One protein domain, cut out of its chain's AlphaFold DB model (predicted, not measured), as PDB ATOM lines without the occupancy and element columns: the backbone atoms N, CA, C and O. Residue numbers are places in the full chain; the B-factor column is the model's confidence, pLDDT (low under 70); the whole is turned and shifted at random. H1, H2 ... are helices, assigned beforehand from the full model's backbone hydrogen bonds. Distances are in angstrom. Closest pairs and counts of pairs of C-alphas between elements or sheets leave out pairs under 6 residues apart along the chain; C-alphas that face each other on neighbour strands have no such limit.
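What this domain is: This is residues 97 to 131, 164 to 182 and 254 to 293 of the 499 residues of the protein "Hypothetical protein" of Timema genevievae (UniProt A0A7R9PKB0). A small helical head extends into one long arm: H1 crosses H3 on one side, H4 begins side by side with H3, and residues 270 to 293 of H4 stick out. Short H2 packs near the start of H3. The printed part has 94 residues, all helix in class, with H1, H2, H3, H4 in order; it is extended, radius of gyration of the C-alphas 19.5 A, spanning 69 by 27 by 23 A.

How they stand to each other: H1, residues 100 to 117, touches H3, residues 166 to 182, opposite ways at a steep tilt of 50 degrees; H1 touches H3 with residues 108 to 111 alone, and H3 touches H1 with residues 173 to 177 alone; the closest C-alphas, of Val 108 and Lys 177, are 6.5 A apart. H2, residues 121 to 124, touches residues 166 to 170 of H3 alone; the closest C-alphas, of Leu 124 and Tyr 167, are 4.8 A apart. H4, residues 254 to 293, touches H3 with residues 257 to 268 alone, the same way at a shallow tilt of 8 degrees; the closest C-alphas, of Val 176 and Ser 261, are 6.4 A apart. H4 is apart from H1 and H2. Every O i to N i+4 pair is within hydrogen-bond range in H1 and H3, and 35 of 36 in H4; H2 is too short for one.

Where its parts are: H1 is 25.6 A long from C-alpha 100 at (-3.561, -41.326, -38.720), H3 24.2 A, and H4 59.8 A, ending at C-alpha 293 at (12.939, -75.133, -43.105).

The domain as a whole: Asp 131 and Ile 293 have the C-alphas farthest apart, 69.8 A. Residues 132 to 163 and 183 to 253 are not printed; the C-alpha gaps are 9.9 A and 26.0 A. The link H1 to H2 is tight. Residues 254 to 255 have pLDDT under 70.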
ATOM      1  N   LEU A  97      -8.750 -41.120 -45.824       74.56
ATOM      2  CA  LEU A  97      -8.784 -39.766 -45.257       74.56
ATOM      3  C   LEU A  97      -8.869 -39.771 -43.716       74.56
ATOM      4  O   LEU A  97      -8.474 -38.802 -43.071       74.56
ATOM      5  N   GLN A  98      -9.334 -40.877 -43.129       82.38
ATOM      6  CA  GLN A  98      -9.400 -41.149 -41.693       82.38
ATOM      7  C   GLN A  98      -8.123 -41.821 -41.140       82.38
ATOM      8  O   GLN A  98      -8.058 -42.152 -39.959       82.38
ATOM      9  N   SER A  99      -7.099 -42.041 -41.972       88.19
ATOM     10  CA  SER A  99      -5.796 -42.574 -41.565       88.19
ATOM     11  C   SER A  99      -5.052 -41.585 -40.674       88.19
ATOM     12  O   SER A  99      -4.940 -40.401 -41.000       88.19
ATOM     13  N   ILE A 100      -4.441 -42.101 -39.604       90.56
ATOM     14  CA  ILE A 100      -3.561 -41.326 -38.720       90.56
ATOM     15  C   ILE A 100      -2.446 -40.611 -39.499       90.56
ATOM     16  O   ILE A 100      -2.118 -39.477 -39.175       90.56
ATOM     17  N   MET A 101      -1.933 -41.208 -40.582       87.69
ATOM     18  CA  MET A 101      -0.876 -40.606 -41.403       87.69
ATOM     19  C   MET A 101      -1.355 -39.359 -42.159       87.69
ATOM     20  O   MET A 101      -0.663 -38.349 -42.149       87.69
ATOM     21  N   ASN A 102      -2.567 -39.392 -42.726       87.81
ATOM     22  CA  ASN A 102      -3.187 -38.229 -43.372       87.81
ATOM     23  C   ASN A 102      -3.498 -37.121 -42.348       87.81
ATOM     24  O   ASN A 102      -3.328 -35.936 -42.627       87.81
ATOM     25  N   ALA A 103      -3.906 -37.496 -41.130       88.75
ATOM     26  CA  ALA A 103      -4.099 -36.544 -40.038       88.75
ATOM     27  C   ALA A 103      -2.774 -35.895 -39.582       88.75
ATOM     28  O   ALA A 103      -2.728 -34.679 -39.406       88.75
ATOM     29  N   MET A 104      -1.696 -36.679 -39.447       91.12
ATOM     30  CA  MET A 104      -0.344 -36.197 -39.124       91.12
ATOM     31  C   MET A 104       0.195 -35.261 -40.213       91.12
ATOM     32  O   MET A 104       0.705 -34.190 -39.897       91.12
ATOM     33  N   GLU A 105       0.051 -35.629 -41.487       90.12
ATOM     34  CA  GLU A 105       0.484 -34.817 -42.627       90.12
ATOM     35  C   GLU A 105      -0.289 -33.497 -42.707       90.12
ATOM     36  O   GLU A 105       0.324 -32.428 -42.764       90.12
ATOM     37  N   LYS A 106      -1.626 -33.544 -42.614       91.00
ATOM     38  CA  LYS A 106      -2.462 -32.339 -42.581       91.00
ATOM     39  C   LYS A 106      -2.095 -31.434 -41.404       91.00
ATOM     40  O   LYS A 106      -1.985 -30.228 -41.604       91.00
ATOM     41  N   PHE A 107      -1.872 -31.996 -40.214       93.69
ATOM     42  CA  PHE A 107      -1.409 -31.244 -39.046       93.69
ATOM     43  C   PHE A 107      -0.077 -30.541 -39.340       93.69
ATOM     44  O   PHE A 107      -0.026 -29.314 -39.300       93.69
ATOM     45  N   VAL A 108       0.969 -31.282 -39.727       93.75
ATOM     46  CA  VAL A 108       2.296 -30.713 -40.029       93.75
ATOM     47  C   VAL A 108       2.209 -29.624 -41.100       93.75
ATOM     48  O   VAL A 108       2.830 -28.577 -40.936       93.75
ATOM     49  N   LYS A 109       1.395 -29.818 -42.145       93.31
ATOM     50  CA  LYS A 109       1.141 -28.801 -43.171       93.31
ATOM     51  C   LYS A 109       0.504 -27.536 -42.586       93.31
ATOM     52  O   LYS A 109       1.082 -26.465 -42.735       93.31
ATOM     53  N   THR A 110      -0.612 -27.647 -41.862       94.31
ATOM     54  CA  THR A 110      -1.275 -26.472 -41.259       94.31
ATOM     55  C   THR A 110      -0.391 -25.734 -40.251       94.31
ATOM     56  O   THR A 110      -0.461 -24.515 -40.143       94.31
ATOM     57  N   VAL A 111       0.499 -26.443 -39.549       93.69
ATOM     58  CA  VAL A 111       1.447 -25.836 -38.603       93.69
ATOM     59  C   VAL A 111       2.704 -25.294 -39.315       93.69
ATOM     60  O   VAL A 111       3.427 -24.483 -38.748       93.69
ATOM     61  N   ASN A 112       2.993 -25.681 -40.561       93.31
ATOM     62  CA  ASN A 112       3.959 -24.966 -41.408       93.31
ATOM     63  C   ASN A 112       3.348 -23.663 -41.941       93.31
ATOM     64  O   ASN A 112       3.963 -22.614 -41.802       93.31
ATOM     65  N   GLU A 113       2.111 -23.707 -42.445       94.62
ATOM     66  CA  GLU A 113       1.352 -22.524 -42.885       94.62
ATOM     67  C   GLU A 113       1.189 -21.496 -41.739       94.62
ATOM     68  O   GLU A 113       1.268 -20.285 -41.953       94.62
ATOM     69  N   MET A 114       1.045 -21.972 -40.497       93.81
ATOM     70  CA  MET A 114       1.077 -21.158 -39.275       93.81
ATOM     71  C   MET A 114       2.449 -20.499 -39.026       93.81
ATOM     72  O   MET A 114       2.510 -19.298 -38.778       93.81
ATOM     73  N   ASP A 115       3.555 -21.245 -39.105       92.62
ATOM     74  CA  ASP A 115       4.905 -20.691 -38.888       92.62
ATOM     75  C   ASP A 115       5.322 -19.701 -39.994       92.62
ATOM     76  O   ASP A 115       6.014 -18.722 -39.723       92.62
ATOM     77  N   GLU A 116       4.883 -19.924 -41.236       93.88
ATOM     78  CA  GLU A 116       5.135 -19.027 -42.373       93.88
ATOM     79  C   GLU A 116       4.351 -17.708 -42.273       93.88
ATOM     80  O   GLU A 116       4.809 -16.675 -42.764       93.88
ATOM     81  N   THR A 117       3.184 -17.715 -41.620       94.12
ATOM     82  CA  THR A 117       2.347 -16.516 -41.438       94.12
ATOM     83  C   THR A 117       2.657 -15.748 -40.148       94.12
ATOM     84  O   THR A 117       2.599 -14.516 -40.139       94.12
ATOM     85  N   ILE A 118       3.041 -16.427 -39.063       93.19
ATOM     86  CA  ILE A 118       3.298 -15.815 -37.748       93.19
ATOM     87  C   ILE A 118       4.780 -15.414 -37.624       93.19
ATOM     88  O   ILE A 118       5.548 -15.930 -36.816       93.19
ATOM     89  N   LEU A 119       5.177 -14.411 -38.414       93.62
ATOM     90  CA  LEU A 119       6.558 -13.897 -38.466       93.62
ATOM     91  C   LEU A 119       7.070 -13.296 -37.139       93.62
ATOM     92  O   LEU A 119       8.277 -13.135 -36.962       93.62
ATOM     93  N   VAL A 120       6.173 -12.918 -36.218       94.06
ATOM     94  CA  VAL A 120       6.515 -12.315 -34.914       94.06
ATOM     95  C   VAL A 120       5.624 -12.911 -33.806       94.06
ATOM     96  O   VAL A 120       4.642 -12.278 -33.408       94.06
ATOM     97  N   PRO A 121       5.939 -14.117 -33.287       90.69
ATOM     98  CA  PRO A 121       5.065 -14.845 -32.359       90.69
ATOM     99  C   PRO A 121       4.738 -14.119 -31.049       90.69
ATOM    100  O   PRO A 121       3.648 -14.294 -30.517       90.69
ATOM    101  N   CYS A 122       5.623 -13.254 -30.544       90.88
ATOM    102  CA  CYS A 122       5.375 -12.517 -29.298       90.88
ATOM    103  C   CYS A 122       4.199 -11.525 -29.381       90.88
ATOM    104  O   CYS A 122       3.722 -11.082 -28.345       90.88
ATOM    105  N   ARG A 123       3.683 -11.210 -30.582       90.50
ATOM    106  CA  ARG A 123       2.434 -10.439 -30.754       90.50
ATOM    107  C   ARG A 123       1.178 -11.180 -30.288       90.50
ATOM    108  O   ARG A 123       0.123 -10.565 -30.211       90.50
ATOM    109  N   LEU A 124       1.281 -12.484 -30.033       89.75
ATOM    110  CA  LEU A 124       0.180 -13.312 -29.546       89.75
ATOM    111  C   LEU A 124       0.054 -13.309 -28.016       89.75
ATOM    112  O   LEU A 124      -1.007 -13.656 -27.521       89.75
ATOM    113  N   MET A 125       1.112 -12.915 -27.296       86.00
ATOM    114  CA  MET A 125       1.270 -13.101 -25.843       86.00
ATOM    115  C   MET A 125       0.255 -12.317 -24.994       86.00
ATOM    116  O   MET A 125      -0.062 -12.707 -23.874       86.00
ATOM    117  N   ASP A 126      -0.254 -11.211 -25.541       83.38
ATOM    118  CA  ASP A 126      -1.260 -10.355 -24.909       83.38
ATOM    119  C   ASP A 126      -2.686 -10.637 -25.442       83.38
ATOM    120  O   ASP A 126      -3.621  -9.896 -25.142       83.38
ATOM    121  N   LEU A 127      -2.868 -11.691 -26.255       86.06
ATOM    122  CA  LEU A 127      -4.142 -12.067 -26.877       86.06
ATOM    123  C   LEU A 127      -4.696 -13.356 -26.261       86.06
ATOM    124  O   LEU A 127      -3.987 -14.355 -26.134       86.06
ATOM    125  N   LYS A 128      -5.997 -13.362 -25.955       83.06
ATOM    126  CA  LYS A 128      -6.719 -14.529 -25.430       83.06
ATOM    127  C   LYS A 128      -7.723 -15.074 -26.439       83.06
ATOM    128  O   LYS A 128      -8.366 -14.311 -27.158       83.06
ATOM    129  N   VAL A 129      -7.894 -16.396 -26.459       77.44
ATOM    130  CA  VAL A 129      -8.917 -17.059 -27.282       77.44
ATOM    131  C   VAL A 129     -10.311 -16.601 -26.840       77.44
ATOM    132  O   VAL A 129     -10.663 -16.727 -25.664       77.44
ATOM    133  N   GLY A 130     -11.105 -16.091 -27.788       70.12
ATOM    134  CA  GLY A 130     -12.475 -15.635 -27.544       70.12
ATOM    135  C   GLY A 130     -12.612 -14.247 -26.901       70.12
ATOM    136  O   GLY A 130     -13.684 -13.940 -26.382       70.12
ATOM    137  N   ASP A 131     -11.565 -13.413 -26.916       76.94
ATOM    138  CA  ASP A 131     -11.675 -12.011 -26.488       76.94
ATOM    139  C   ASP A 131     -12.649 -11.193 -27.371       76.94
ATOM    140  O   ASP A 131     -12.930 -11.530 -28.520       76.94
ATOM    141  N   THR A 164      -7.231 -18.785 -22.773       73.88
ATOM    142  CA  THR A 164      -5.856 -19.234 -23.001       73.88
ATOM    143  C   THR A 164      -5.117 -18.256 -23.913       73.88
ATOM    144  O   THR A 164      -5.669 -17.768 -24.902       73.88
ATOM    145  N   ASP A 165      -3.857 -17.986 -23.578       85.38
ATOM    146  CA  ASP A 165      -2.928 -17.172 -24.366       85.38
ATOM    147  C   ASP A 165      -2.614 -17.828 -25.728       85.38
ATOM    148  O   ASP A 165      -2.225 -19.001 -25.805       85.38
ATOM    149  N   LEU A 166      -2.747 -17.060 -26.816       89.56
ATOM    150  CA  LEU A 166      -2.453 -17.528 -28.173       89.56
ATOM    151  C   LEU A 166      -0.963 -17.865 -28.371       89.56
ATOM    152  O   LEU A 166      -0.649 -18.735 -29.186       89.56
ATOM    153  N   TYR A 167      -0.039 -17.226 -27.647       90.06
ATOM    154  CA  TYR A 167       1.388 -17.555 -27.695       90.06
ATOM    155  C   TYR A 167       1.686 -18.900 -27.019       90.06
ATOM    156  O   TYR A 167       2.411 -19.718 -27.589       90.06
ATOM    157  N   SER A 168       1.082 -19.177 -25.862       88.69
ATOM    158  CA  SER A 168       1.104 -20.488 -25.204       88.69
ATOM    159  C   SER A 168       0.561 -21.587 -26.125       88.69
ATOM    160  O   SER A 168       1.221 -22.610 -26.331       88.69
ATOM    161  N   LEU A 169      -0.580 -21.346 -26.785       90.00
ATOM    162  CA  LEU A 169      -1.159 -22.275 -27.762       90.00
ATOM    163  C   LEU A 169      -0.214 -22.519 -28.957       90.00
ATOM    164  O   LEU A 169       0.051 -23.669 -29.310       90.00
ATOM    165  N   TYR A 170       0.354 -21.455 -29.536       91.19
ATOM    166  CA  TYR A 170       1.365 -21.523 -30.599       91.19
ATOM    167  C   TYR A 170       2.597 -22.338 -30.168       91.19
ATOM    168  O   TYR A 170       3.072 -23.197 -30.917       91.19
ATOM    169  N   ALA A 171       3.105 -22.112 -28.954       91.44
ATOM    170  CA  ALA A 171       4.264 -22.812 -28.409       91.44
ATOM    171  C   ALA A 171       3.982 -24.305 -28.170       91.44
ATOM    172  O   ALA A 171       4.823 -25.141 -28.513       91.44
ATOM    173  N   MET A 172       2.797 -24.645 -27.653       92.00
ATOM    174  CA  MET A 172       2.332 -26.021 -27.453       92.00
ATOM    175  C   MET A 172       2.219 -26.770 -28.787       92.00
ATOM    176  O   MET A 172       2.850 -27.817 -28.959       92.00
ATOM    177  N   ILE A 173       1.522 -26.192 -29.771       93.00
ATOM    178  CA  ILE A 173       1.364 -26.764 -31.117       93.00
ATOM    179  C   ILE A 173       2.736 -27.005 -31.771       93.00
ATOM    180  O   ILE A 173       2.991 -28.073 -32.337       93.00
ATOM    181  N   ASN A 174       3.663 -26.053 -31.634       91.81
ATOM    182  CA  ASN A 174       5.026 -26.199 -32.139       91.81
ATOM    183  C   ASN A 174       5.914 -27.153 -31.324       91.81
ATOM    184  O   ASN A 174       6.940 -27.599 -31.840       91.81
ATOM    185  N   SER A 175       5.559 -27.490 -30.084       91.06
ATOM    186  CA  SER A 175       6.188 -28.584 -29.334       91.06
ATOM    187  C   SER A 175       5.735 -29.935 -29.894       91.06
ATOM    188  O   SER A 175       6.566 -30.738 -30.321       91.06
ATOM    189  N   VAL A 176       4.417 -30.121 -30.037       92.25
ATOM    190  CA  VAL A 176       3.784 -31.316 -30.625       92.25
ATOM    191  C   VAL A 176       4.332 -31.609 -32.029       92.25
ATOM    192  O   VAL A 176       4.718 -32.739 -32.322       92.25
ATOM    193  N   LYS A 177       4.475 -30.586 -32.883       91.62
ATOM    194  CA  LYS A 177       5.126 -30.693 -34.206       91.62
ATOM    195  C   LYS A 177       6.573 -31.191 -34.129       91.62
ATOM    196  O   LYS A 177       6.970 -32.019 -34.946       91.62
ATOM    197  N   LYS A 178       7.374 -30.719 -33.168       89.31
ATOM    198  CA  LYS A 178       8.782 -31.136 -33.022       89.31
ATOM    199  C   LYS A 178       8.893 -32.588 -32.569       89.31
ATOM    200  O   LYS A 178       9.690 -33.322 -33.151       89.31
ATOM    201  N   GLU A 179       8.089 -33.013 -31.596       89.88
ATOM    202  CA  GLU A 179       8.054 -34.417 -31.168       89.88
ATOM    203  C   GLU A 179       7.548 -35.344 -32.282       89.88
ATOM    204  O   GLU A 179       8.088 -36.434 -32.459       89.88
ATOM    205  N   LEU A 180       6.578 -34.896 -33.085       90.44
ATOM    206  CA  LEU A 180       6.047 -35.660 -34.214       90.44
ATOM    207  C   LEU A 180       7.063 -35.856 -35.352       90.44
ATOM    208  O   LEU A 180       7.118 -36.938 -35.934       90.44
ATOM    209  N   LEU A 181       7.865 -34.835 -35.678       85.62
ATOM    210  CA  LEU A 181       8.873 -34.917 -36.748       85.62
ATOM    211  C   LEU A 181      10.144 -35.669 -36.334       85.62
ATOM    212  O   LEU A 181      10.741 -36.355 -37.163       85.62
ATOM    213  N   TRP A 182      10.595 -35.500 -35.089       84.94
ATOM    214  CA  TRP A 182      11.938 -35.919 -34.659       84.94
ATOM    215  C   TRP A 182      11.942 -37.009 -33.585       84.94
ATOM    216  O   TRP A 182      13.012 -37.507 -33.228       84.94
ATOM    217  N   ALA A 254      -6.145 -23.136 -18.846       56.94
ATOM    218  CA  ALA A 254      -4.795 -23.199 -19.415       56.94
ATOM    219  C   ALA A 254      -4.185 -24.614 -19.330       56.94
ATOM    220  O   ALA A 254      -3.487 -25.053 -20.252       56.94
ATOM    221  N   ASP A 255      -4.497 -25.360 -18.264       67.88
ATOM    222  CA  ASP A 255      -4.042 -26.740 -18.072       67.88
ATOM    223  C   ASP A 255      -4.544 -27.690 -19.174       67.88
ATOM    224  O   ASP A 255      -3.865 -28.667 -19.499       67.88
ATOM    225  N   TYR A 256      -5.698 -27.420 -19.800       78.44
ATOM    226  CA  TYR A 256      -6.252 -28.300 -20.835       78.44
ATOM    227  C   TYR A 256      -5.380 -28.350 -22.102       78.44
ATOM    228  O   TYR A 256      -5.195 -29.422 -22.685       78.44
ATOM    229  N   ALA A 257      -4.755 -27.230 -22.492       79.12
ATOM    230  CA  ALA A 257      -3.810 -27.198 -23.614       79.12
ATOM    231  C   ALA A 257      -2.565 -28.053 -23.323       79.12
ATOM    232  O   ALA A 257      -2.096 -28.792 -24.195       79.12
ATOM    233  N   HIS A 258      -2.059 -27.997 -22.086       81.50
ATOM    234  CA  HIS A 258      -0.935 -28.822 -21.647       81.50
ATOM    235  C   HIS A 258      -1.318 -30.308 -21.651       81.50
ATOM    236  O   HIS A 258      -0.633 -31.116 -22.284       81.50
ATOM    237  N   GLN A 259      -2.469 -30.653 -21.063       85.25
ATOM    238  CA  GLN A 259      -3.005 -32.015 -21.029       85.25
ATOM    239  C   GLN A 259      -3.203 -32.609 -22.430       85.25
ATOM    240  O   GLN A 259      -2.899 -33.784 -22.630       85.25
ATOM    241  N   ILE A 260      -3.677 -31.839 -23.420       86.38
ATOM    242  CA  ILE A 260      -3.766 -32.311 -24.813       86.38
ATOM    243  C   ILE A 260      -2.379 -32.711 -25.335       86.38
ATOM    244  O   ILE A 260      -2.238 -33.785 -25.927       86.38
ATOM    245  N   SER A 261      -1.358 -31.883 -25.095       86.88
ATOM    246  CA  SER A 261       0.004 -32.159 -25.560       86.88
ATOM    247  C   SER A 261       0.609 -33.397 -24.892       86.88
ATOM    248  O   SER A 261       1.066 -34.294 -25.594       86.88
ATOM    249  N   GLU A 262       0.506 -33.528 -23.566       88.00
ATOM    250  CA  GLU A 262       1.026 -34.692 -22.837       88.00
ATOM    251  C   GLU A 262       0.313 -35.986 -23.243       88.00
ATOM    252  O   GLU A 262       0.963 -37.008 -23.474       88.00
ATOM    253  N   ASN A 263      -1.013 -35.947 -23.409       89.88
ATOM    254  CA  ASN A 263      -1.767 -37.088 -23.921       89.88
ATOM    255  C   ASN A 263      -1.322 -37.464 -25.341       89.88
ATOM    256  O   ASN A 263      -1.187 -38.652 -25.636       89.88
ATOM    257  N   PHE A 264      -1.052 -36.500 -26.226       90.31
ATOM    258  CA  PHE A 264      -0.503 -36.794 -27.553       90.31
ATOM    259  C   PHE A 264       0.871 -37.477 -27.460       90.31
ATOM    260  O   PHE A 264       1.059 -38.547 -28.044       90.31
ATOM    261  N   THR A 265       1.801 -36.923 -26.678       88.25
ATOM    262  CA  THR A 265       3.146 -37.479 -26.459       88.25
ATOM    263  C   THR A 265       3.094 -38.902 -25.901       88.25
ATOM    264  O   THR A 265       3.833 -39.781 -26.355       88.25
ATOM    265  N   LEU A 266       2.204 -39.170 -24.940       91.44
ATOM    266  CA  LEU A 266       2.010 -40.498 -24.351       91.44
ATOM    267  C   LEU A 266       1.464 -41.506 -25.372       91.44
ATOM    268  O   LEU A 266       2.010 -42.608 -25.485       91.44
ATOM    269  N   HIS A 267       0.443 -41.138 -26.154       93.31
ATOM    270  CA  HIS A 267      -0.129 -42.021 -27.175       93.31
ATOM    271  C   HIS A 267       0.840 -42.284 -28.341       93.31
ATOM    272  O   HIS A 267       0.957 -43.430 -28.778       93.31
ATOM    273  N   LEU A 268       1.585 -41.272 -28.803       91.38
ATOM    274  CA  LEU A 268       2.594 -41.414 -29.862       91.38
ATOM    275  C   LEU A 268       3.722 -42.368 -29.433       91.38
ATOM    276  O   LEU A 268       4.069 -43.301 -30.161       91.38
ATOM    277  N   ASN A 269       4.247 -42.190 -28.215       90.56
ATOM    278  CA  ASN A 269       5.248 -43.082 -27.625       90.56
ATOM    279  C   ASN A 269       4.710 -44.506 -27.396       90.56
ATOM    280  O   ASN A 269       5.440 -45.481 -27.585       90.56
ATOM    281  N   GLY A 270       3.442 -44.644 -26.993       93.56
ATOM    282  CA  GLY A 270       2.765 -45.934 -26.860       93.56
ATOM    283  C   GLY A 270       2.692 -46.677 -28.194       93.56
ATOM    284  O   GLY A 270       3.136 -47.821 -28.283       93.56
ATOM    285  N   LEU A 271       2.234 -45.994 -29.249       93.69
ATOM    286  CA  LEU A 271       2.163 -46.530 -30.608       93.69
ATOM    287  C   LEU A 271       3.542 -46.961 -31.129       93.69
ATOM    288  O   LEU A 271       3.666 -48.066 -31.656       93.69
ATOM    289  N   HIS A 272       4.583 -46.139 -30.939       91.12
ATOM    290  CA  HIS A 272       5.953 -46.486 -31.335       91.12
ATOM    291  C   HIS A 272       6.409 -47.806 -30.698       91.12
ATOM    292  O   HIS A 272       6.812 -48.727 -31.406       91.12
ATOM    293  N   ARG A 273       6.291 -47.931 -29.369       94.69
ATOM    294  CA  ARG A 273       6.693 -49.139 -28.624       94.69
ATOM    295  C   ARG A 273       5.892 -50.373 -29.044       94.69
ATOM    296  O   ARG A 273       6.454 -51.460 -29.137       94.69
ATOM    297  N   SER A 274       4.595 -50.224 -29.321       97.19
ATOM    298  CA  SER A 274       3.762 -51.328 -29.812       97.19
ATOM    299  C   SER A 274       4.189 -51.802 -31.205       97.19
ATOM    300  O   SER A 274       4.290 -53.006 -31.434       97.19
ATOM    301  N   LEU A 275       4.486 -50.880 -32.126       94.81
ATOM    302  CA  LEU A 275       4.983 -51.218 -33.464       94.81
ATOM    303  C   LEU A 275       6.379 -51.856 -33.413       94.81
ATOM    304  O   LEU A 275       6.638 -52.813 -34.143       94.81
ATOM    305  N   GLU A 276       7.251 -51.381 -32.525       96.06
ATOM    306  CA  GLU A 276       8.583 -51.936 -32.263       96.06
ATOM    307  C   GLU A 276       8.501 -53.395 -31.777       96.06
ATOM    308  O   GLU A 276       9.077 -54.283 -32.406       96.06
ATOM    309  N   GLN A 277       7.685 -53.676 -30.753       97.56
ATOM    310  CA  GLN A 277       7.459 -55.035 -30.233       97.56
ATOM    311  C   GLN A 277       6.851 -55.986 -31.277       97.56
ATOM    312  O   GLN A 277       7.277 -57.136 -31.402       97.56
ATOM    313  N   ILE A 278       5.872 -55.521 -32.061       97.62
ATOM    314  CA  ILE A 278       5.262 -56.322 -33.135       97.62
ATOM    315  C   ILE A 278       6.280 -56.597 -34.256       97.62
ATOM    316  O   ILE A 278       6.291 -57.693 -34.822       97.62
ATOM    317  N   THR A 279       7.175 -55.648 -34.543       97.50
ATOM    318  CA  THR A 279       8.255 -55.814 -35.528       97.50
ATOM    319  C   THR A 279       9.304 -56.822 -35.051       97.50
ATOM    320  O   THR A 279       9.710 -57.686 -35.831       97.50
ATOM    321  N   GLU A 280       9.695 -56.787 -33.774       97.94
ATOM    322  CA  GLU A 280      10.577 -57.798 -33.174       97.94
ATOM    323  C   GLU A 280       9.940 -59.195 -33.236       97.94
ATOM    324  O   GLU A 280      10.567 -60.140 -33.720       97.94
ATOM    325  N   ALA A 281       8.667 -59.324 -32.848       98.31
ATOM    326  CA  ALA A 281       7.933 -60.587 -32.909       98.31
ATOM    327  C   ALA A 281       7.830 -61.139 -34.345       98.31
ATOM    328  O   ALA A 281       8.060 -62.329 -34.571       98.31
ATOM    329  N   ALA A 282       7.549 -60.285 -35.336       98.12
ATOM    330  CA  ALA A 282       7.523 -60.667 -36.750       98.12
ATOM    331  C   ALA A 282       8.910 -61.088 -37.273       98.12
ATOM    332  O   ALA A 282       9.020 -62.052 -38.039       98.12
ATOM    333  N   SER A 283       9.978 -60.417 -36.829       97.69
ATOM    334  CA  SER A 283      11.360 -60.797 -37.133       97.69
ATOM    335  C   SER A 283      11.701 -62.164 -36.533       97.69
ATOM    336  O   SER A 283      12.179 -63.041 -37.250       97.69
ATOM    337  N   TYR A 284      11.378 -62.395 -35.255       98.00
ATOM    338  CA  TYR A 284      11.573 -63.685 -34.590       98.00
ATOM    339  C   TYR A 284      10.813 -64.820 -35.290       98.00
ATOM    340  O   TYR A 284      11.404 -65.861 -35.575       98.00
ATOM    341  N   LEU A 285       9.533 -64.621 -35.631       98.06
ATOM    342  CA  LEU A 285       8.732 -65.600 -36.376       98.06
ATOM    343  C   LEU A 285       9.360 -65.932 -37.739       98.06
ATOM    344  O   LEU A 285       9.461 -67.105 -38.103       98.06
ATOM    345  N   THR A 286       9.841 -64.916 -38.458       97.00
ATOM    346  CA  THR A 286      10.531 -65.083 -39.748       97.00
ATOM    347  C   THR A 286      11.816 -65.902 -39.591       97.00
ATOM    348  O   THR A 286      12.026 -66.871 -40.323       97.00
ATOM    349  N   SER A 287      12.656 -65.566 -38.607       96.62
ATOM    350  CA  SER A 287      13.897 -66.293 -38.313       96.62
ATOM    351  C   SER A 287      13.636 -67.727 -37.845       96.62
ATOM    352  O   SER A 287      14.346 -68.648 -38.248       96.62
ATOM    353  N   ARG A 288      12.607 -67.953 -37.021       97.19
ATOM    354  CA  ARG A 288      12.207 -69.290 -36.558       97.19
ATOM    355  C   ARG A 288      11.784 -70.172 -37.732       97.19
ATOM    356  O   ARG A 288      12.281 -71.286 -37.857       97.19
ATOM    357  N   TYR A 289      10.940 -69.648 -38.619       96.38
ATOM    358  CA  TYR A 289      10.460 -70.360 -39.803       96.38
ATOM    359  C   TYR A 289      11.593 -70.723 -40.779       96.38
ATOM    360  O   TYR A 289      11.628 -71.841 -41.291       96.38
ATOM    361  N   GLN A 290      12.559 -69.821 -40.987       94.81
ATOM    362  CA  GLN A 290      13.761 -70.104 -41.784       94.81
ATOM    363  C   GLN A 290      14.588 -71.245 -41.173       94.81
ATOM    364  O   GLN A 290      14.874 -72.220 -41.866       94.81
ATOM    365  N   ASN A 291      14.886 -71.177 -39.871       94.00
ATOM    366  CA  ASN A 291      15.622 -72.230 -39.161       94.00
ATOM    367  C   ASN A 291      14.925 -73.601 -39.245       94.00
ATOM    368  O   ASN A 291      15.596 -74.616 -39.428       94.00
ATOM    369  N   ASP A 292      13.592 -73.648 -39.155       94.06
ATOM    370  CA  ASP A 292      12.835 -74.903 -39.235       94.06
ATOM    371  C   ASP A 292      12.821 -75.497 -40.660       94.06
ATOM    372  O   ASP A 292      12.946 -76.716 -40.822       94.06
ATOM    373  N   ILE A 293      12.769 -74.670 -41.713       91.00
ATOM    374  CA  ILE A 293      12.939 -75.133 -43.105       91.00
ATOM    375  C   ILE A 293      14.367 -75.638 -43.349       91.00
ATOM    376  O   ILE A 293      14.559 -76.702 -43.942       91.00
TER     377      ILE A 293